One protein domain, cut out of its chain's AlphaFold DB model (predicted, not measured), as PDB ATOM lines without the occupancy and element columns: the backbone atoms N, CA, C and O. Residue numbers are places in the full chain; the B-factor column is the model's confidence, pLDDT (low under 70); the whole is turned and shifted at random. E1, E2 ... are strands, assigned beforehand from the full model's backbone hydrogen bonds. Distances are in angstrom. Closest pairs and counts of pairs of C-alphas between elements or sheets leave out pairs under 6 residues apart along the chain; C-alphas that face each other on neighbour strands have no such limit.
ATOM      1  N   TYR A  88     211.934 225.908 118.228       94.25
ATOM      2  CA  TYR A  88     212.601 227.198 118.127       94.25
ATOM      3  C   TYR A  88     212.184 227.897 116.841       94.25
ATOM      4  O   TYR A  88     212.344 227.347 115.748       94.25
ATOM      5  N   ILE A  89     211.651 229.108 116.965       93.38
ATOM      6  CA  ILE A  89     211.072 229.844 115.841       93.38
ATOM      7  C   ILE A  89     211.968 231.030 115.524       93.38
ATOM      8  O   ILE A  89     212.143 231.934 116.339       93.38
ATOM      9  N   TYR A  90     212.523 231.026 114.318       94.62
ATOM     10  CA  TYR A  90     213.408 232.067 113.816       94.62
ATOM     11  C   TYR A  90     212.725 232.940 112.770       94.62
ATOM     12  O   TYR A  90     211.806 232.507 112.068       94.62
ATOM     13  N   TYR A  91     213.232 234.162 112.614       93.62
ATOM     14  CA  TYR A  91     212.943 235.002 111.458       93.62
ATOM     15  C   TYR A  91     214.074 234.957 110.430       93.62
ATOM     16  O   TYR A  91     215.204 234.577 110.732       93.62
ATOM     17  N   LYS A  92     213.769 235.383 109.199       92.88
ATOM     18  CA  LYS A  92     214.693 235.345 108.053       92.88
ATOM     19  C   LYS A  92     216.022 236.064 108.300       92.88
ATOM     20  O   LYS A  92     217.006 235.710 107.668       92.88
ATOM     21  N   ASP A  93     216.048 237.030 109.214       93.00
ATOM     22  CA  ASP A  93     217.238 237.818 109.545       93.00
ATOM     23  C   ASP A  93     218.101 237.182 110.652       93.00
ATOM     24  O   ASP A  93     219.090 237.767 111.076       93.00
ATOM     25  N   GLY A  94     217.766 235.962 111.092       94.50
ATOM     26  CA  GLY A  94     218.543 235.190 112.066       94.50
ATOM     27  C   GLY A  94     218.119 235.381 113.523       94.50
ATOM     28  O   GLY A  94     218.619 234.670 114.397       94.50
ATOM     29  N   TYR A  95     217.166 236.273 113.793       93.00
ATOM     30  CA  TYR A  95     216.607 236.477 115.130       93.00
ATOM     31  C   TYR A  95     215.817 235.261 115.599       93.00
ATOM     32  O   TYR A  95     214.990 234.727 114.852       93.00
ATOM     33  N   LEU A  96     216.068 234.850 116.842       93.75
ATOM     34  CA  LEU A  96     215.202 233.919 117.550       93.75
ATOM     35  C   LEU A  96     214.007 234.729 118.044       93.75
ATOM     36  O   LEU A  96     214.176 235.691 118.784       93.75
ATOM     37  N   LEU A  97     212.813 234.374 117.597       89.94
ATOM     38  CA  LEU A  97     211.607 235.092 117.984       89.94
ATOM     39  C   LEU A  97     211.074 234.512 119.293       89.94
ATOM     40  O   LEU A  97     210.846 235.230 120.258       89.94
ATOM     41  N   GLU A  98     210.945 233.190 119.372       88.38
ATOM     42  CA  GLU A  98     210.549 232.527 120.609       88.38
ATOM     43  C   GLU A  98     210.988 231.058 120.631       88.38
ATOM     44  O   GLU A  98     211.231 230.426 119.595       88.38
ATOM     45  N   ARG A  99     211.014 230.506 121.843       90.38
ATOM     46  CA  ARG A  99     211.063 229.070 122.106       90.38
ATOM     47  C   ARG A  99     209.724 228.655 122.712       90.38
ATOM     48  O   ARG A  99     209.304 229.231 123.714       90.38
ATOM     49  N   ARG A 100     209.080 227.635 122.147       85.75
ATOM     50  CA  ARG A 100     207.849 227.046 122.694       85.75
ATOM     51  C   ARG A 100     208.070 225.573 123.002       85.75
ATOM     52  O   ARG A 100     208.437 224.829 122.104       85.75
ATOM     53  N   GLY A 101     207.808 225.169 124.244       83.50
ATOM     54  CA  GLY A 101     207.913 223.781 124.705       83.50
ATOM     55  C   GLY A 101     209.332 223.186 124.671       83.50
ATOM     56  O   GLY A 101     210.335 223.906 124.723       83.50
ATOM     57  N   ASP A 102     209.388 221.853 124.620       85.62
ATOM     58  CA  ASP A 102     210.603 221.043 124.809       85.62
ATOM     59  C   ASP A 102     211.169 220.421 123.520       85.62
ATOM     60  O   ASP A 102     212.197 219.747 123.545       85.62
ATOM     61  N   SER A 103     210.507 220.609 122.378       90.44
ATOM     62  CA  SER A 103     211.003 220.128 121.085       90.44
ATOM     63  C   SER A 103     212.243 220.910 120.665       90.44
ATOM     64  O   SER A 103     212.348 222.117 120.867       90.44
ATOM     65  N   THR A 104     213.172 220.226 120.006       93.69
ATOM     66  CA  THR A 104     214.391 220.829 119.458       93.69
ATOM     67  C   THR A 104     214.249 221.202 117.983       93.69
ATOM     68  O   THR A 104     215.229 221.569 117.352       93.69
ATOM     69  N   SER A 105     213.054 221.104 117.398       94.50
ATOM     70  CA  SER A 105     212.846 221.406 115.974       94.50
ATOM     71  C   SER A 105     213.004 222.900 115.687       94.50
ATOM     72  O   SER A 105     212.595 223.734 116.495       94.50
ATOM     73  N   VAL A 106     213.569 223.238 114.526       95.94
ATOM     74  CA  VAL A 106     213.765 224.630 114.093       95.94
ATOM     75  C   VAL A 106     212.775 225.000 112.993       95.94
ATOM     76  O   VAL A 106     212.684 224.321 111.967       95.94
ATOM     77  N   TYR A 107     212.084 226.123 113.187       94.06
ATOM     78  CA  TYR A 107     211.091 226.655 112.262       94.06
ATOM     79  C   TYR A 107     211.436 228.071 111.803       94.06
ATOM     80  O   TYR A 107     212.050 228.846 112.535       94.06
ATOM     81  N   LEU A 108     210.969 228.433 110.607       93.81
ATOM     82  CA  LEU A 108     211.022 229.795 110.080       93.81
ATOM     83  C   LEU A 108     209.630 230.418 110.011       93.81
ATOM     84  O   LEU A 108     208.737 229.896 109.334       93.81
ATOM     85  N   ALA A 109     209.480 231.587 110.629       92.00
ATOM     86  CA  ALA A 109     208.321 232.448 110.456       92.00
ATOM     87  C   ALA A 109     208.406 233.246 109.147       92.00
ATOM     88  O   ALA A 109     209.421 233.872 108.839       92.00
ATOM     89  N   LYS A 110     207.313 233.253 108.372       86.31
ATOM     90  CA  LYS A 110     207.207 234.043 107.129       86.31
ATOM     91  C   LYS A 110     206.938 235.519 107.411       86.31
ATOM     92  O   LYS A 110     207.560 236.395 106.816       86.31
ATOM     93  N   VAL A 111     206.006 235.771 108.322       83.94
ATOM     94  CA  VAL A 111     205.585 237.095 108.780       83.94
ATOM     95  C   VAL A 111     205.375 237.002 110.282       83.94
ATOM     96  O   VAL A 111     204.917 235.964 110.768       83.94
ATOM     97  N   TYR A 112     205.717 238.074 110.990       84.62
ATOM     98  CA  TYR A 112     205.433 238.207 112.408       84.62
ATOM     99  C   TYR A 112     204.989 239.626 112.754       84.62
ATOM    100  O   TYR A 112     205.376 240.582 112.079       84.62
ATOM    101  N   SER A 113     204.205 239.759 113.817       82.19
ATOM    102  CA  SER A 113     203.890 241.030 114.468       82.19
ATOM    103  C   SER A 113     204.254 240.964 115.944       82.19
ATOM    104  O   SER A 113     204.150 239.908 116.567       82.19
ATOM    105  N   VAL A 114     204.680 242.095 116.506       81.44
ATOM    106  CA  VAL A 114     204.990 242.212 117.934       81.44
ATOM    107  C   VAL A 114     203.780 242.787 118.651       81.44
ATOM    108  O   VAL A 114     203.417 243.941 118.435       81.44
ATOM    109  N   ASN A 115     203.194 241.995 119.538       73.56
ATOM    110  CA  ASN A 115     202.184 242.438 120.480       73.56
ATOM    111  C   ASN A 115     202.833 242.661 121.847       73.56
ATOM    112  O   ASN A 115     203.241 241.726 122.536       73.56
ATOM    113  N   LYS A 116     202.926 243.931 122.250       67.06
ATOM    114  CA  LYS A 116     203.407 244.321 123.578       67.06
ATOM    115  C   LYS A 116     202.250 244.220 124.569       67.06
ATOM    116  O   LYS A 116     201.421 245.122 124.646       67.06
ATOM    117  N   LYS A 117     202.179 243.125 125.322       57.66
ATOM    118  CA  LYS A 117     201.310 243.013 126.502       57.66
ATOM    119  C   LYS A 117     202.198 242.714 127.705       57.66
ATOM    120  O   LYS A 117     202.880 241.700 127.696       57.66
ATOM    121  N   ASN A 118     202.160 243.586 128.715       50.25
ATOM    122  CA  ASN A 118     202.857 243.454 130.004       50.25
ATOM    123  C   ASN A 118     204.356 243.120 129.866       50.25
ATOM    124  O   ASN A 118     204.718 241.950 129.962       50.25
ATOM    125  N   ASP A 119     205.196 244.131 129.598       56.53
ATOM    126  CA  ASP A 119     206.680 244.104 129.568       56.53
ATOM    127  C   ASP A 119     207.370 242.951 128.808       56.53
ATOM    128  O   ASP A 119     208.592 242.817 128.824       56.53
ATOM    129  N   SER A 120     206.606 242.150 128.069       59.44
ATOM    130  CA  SER A 120     207.072 241.010 127.296       59.44
ATOM    131  C   SER A 120     206.603 241.152 125.852       59.44
ATOM    132  O   SER A 120     205.443 241.467 125.560       59.44
ATOM    133  N   ASN A 121     207.537 240.961 124.922       65.38
ATOM    134  CA  ASN A 121     207.213 240.882 123.506       65.38
ATOM    135  C   ASN A 121     206.544 239.530 123.263       65.38
ATOM    136  O   ASN A 121     207.206 238.495 123.309       65.38
ATOM    137  N   ARG A 122     205.235 239.531 122.999       71.62
ATOM    138  CA  ARG A 122     204.561 238.368 122.429       71.62
ATOM    139  C   ARG A 122     204.585 238.510 120.918       71.62
ATOM    140  O   ARG A 122     204.259 239.566 120.383       71.62
ATOM    141  N   TYR A 123     204.973 237.451 120.236       75.75
ATOM    142  CA  TYR A 123     205.022 237.443 118.789       75.75
ATOM    143  C   TYR A 123     203.872 236.615 118.227       75.75
ATOM    144  O   TYR A 123     203.638 235.486 118.668       75.75
ATOM    145  N   ASP A 124     203.194 237.172 117.231       74.50
ATOM    146  CA  ASP A 124     202.182 236.458 116.463       74.50
ATOM    147  C   ASP A 124     202.701 236.198 115.059       74.50
ATOM    148  O   ASP A 124     203.245 237.092 114.410       74.50
ATOM    149  N   TYR A 125     202.527 234.967 114.587       74.75
ATOM    150  CA  TYR A 125     203.017 234.511 113.292       74.75
ATOM    151  C   TYR A 125     201.900 233.820 112.534       74.75
ATOM    152  O   TYR A 125     201.034 233.168 113.114       74.75
ATOM    153  N   SER A 126     201.963 233.889 111.207       69.00
ATOM    154  CA  SER A 126     201.091 233.080 110.359       69.00
ATOM    155  C   SER A 126     201.329 231.582 110.607       69.00
ATOM    156  O   SER A 126     202.486 231.159 110.617       69.00
ATOM    157  N   LEU A 127     200.263 230.772 110.665       64.31
ATOM    158  CA  LEU A 127     200.303 229.306 110.862       64.31
ATOM    159  C   LEU A 127     201.184 228.534 109.848       64.31
ATOM    160  O   LEU A 127     201.524 227.376 110.066       64.31
ATOM    161  N   GLY A 128     201.591 229.160 108.739       74.31
ATOM    162  CA  GLY A 128     202.428 228.564 107.694       74.31
ATOM    163  C   GLY A 128     203.936 228.632 107.955       74.31
ATOM    164  O   GLY A 128     204.662 229.122 107.080       74.31
ATOM    165  N   LEU A 129     204.403 228.170 109.120       87.12
ATOM    166  CA  LEU A 129     205.837 228.053 109.405       87.12
ATOM    167  C   LEU A 129     206.518 227.033 108.484       87.12
ATOM    168  O   LEU A 129     205.911 226.054 108.050       87.12
ATOM    169  N   ILE A 130     207.799 227.260 108.198       90.75
ATOM    170  CA  ILE A 130     208.627 226.315 107.440       90.75
ATOM    171  C   ILE A 130     209.460 225.511 108.433       90.75
ATOM    172  O   ILE A 130     210.282 226.083 109.139       90.75
ATOM    173  N   ASP A 131     209.249 224.199 108.485       92.19
ATOM    174  CA  ASP A 131     210.068 223.275 109.273       92.19
ATOM    175  C   ASP A 131     211.361 222.946 108.517       92.19
ATOM    176  O   ASP A 131     211.317 222.368 107.426       92.19
ATOM    177  N   PHE A 132     212.509 223.302 109.097       94.06
ATOM    178  CA  PHE A 132     213.817 223.068 108.486       94.06
ATOM    179  C   PHE A 132     214.338 221.639 108.627       94.06
ATOM    180  O   PHE A 132     215.381 221.325 108.053       94.06
ATOM    181  N   LYS A 133     213.641 220.766 109.363       93.94
ATOM    182  CA  LYS A 133     214.044 219.367 109.581       93.94
ATOM    183  C   LYS A 133     215.469 219.243 110.134       93.94
ATOM    184  O   LYS A 133     216.198 218.307 109.811       93.94
ATOM    185  N   ILE A 134     215.846 220.193 110.986       95.25
ATOM    186  CA  ILE A 134     217.101 220.226 111.732       95.25
ATOM    187  C   ILE A 134     216.786 220.437 113.212       95.25
ATOM    188  O   ILE A 134     215.807 221.105 113.554       95.25
TER     189      ILE A 134
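This is residues 88 to 134 of the 383 residues of an uncharacterized protein of Prevotella sp. oral taxon 472 str. F0295 (UniProt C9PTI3). A small, strongly twisted sheet of four strands, E2, E1, E3 and E6, makes one part, and a two-stranded hairpin, E4 and E5, makes the other, with E5 coming near the sheet only at E2. The printed part has 47 residues with six named strands, E1 to E6 along the chain, and no named helix; the class is all strand. The larger sheet, order E2, E1, E3, E6, is mixed; the smaller is antiparallel. The whole is compact, with a radius of gyration of the C-alphas of 10.8 A and spans of 33 by 22 by 19 A.

Look first at E1, residues 88 to 90, and E3, residues 105 to 108, parallel inner strands at 21 degrees; N 88 and O 105 are 2.9 A apart, within hydrogen-bond range. E2, residues 96 to 100, is an edge strand and forms an antiparallel hairpin with E1, with N 97 and O 89 at 2.8 A. At the other edge, E6, residues 130 to 134, is antiparallel to E3, with N 108 and O 130 at 2.9 A. The hairpin of E4, residues 112 to 117, and E5, residues 120 to 125, has N 115 and O 122 at 2.8 A. The closest C-alphas of E2 and E5, Leu 97 and Tyr 123, are 7.0 A apart; E4 and E6 are apart.

Find C-alpha 88 at (212.601, 227.198, 118.127), where E1 begins its 6.6 A. E2 covers 11.3 A, E3 10.4 A, E4 15.5 A, E5 16.0 A and E6 11.3 A, ending at C-alpha 134, (217.101, 220.226, 111.732).

The C-alphas farthest apart, of Asn 118 and Lys 133, are 33.5 A apart. The printed part has no cut, and its five links are tight. Look for pLDDT under 70 at residues 116 to 121 and 126 to 127.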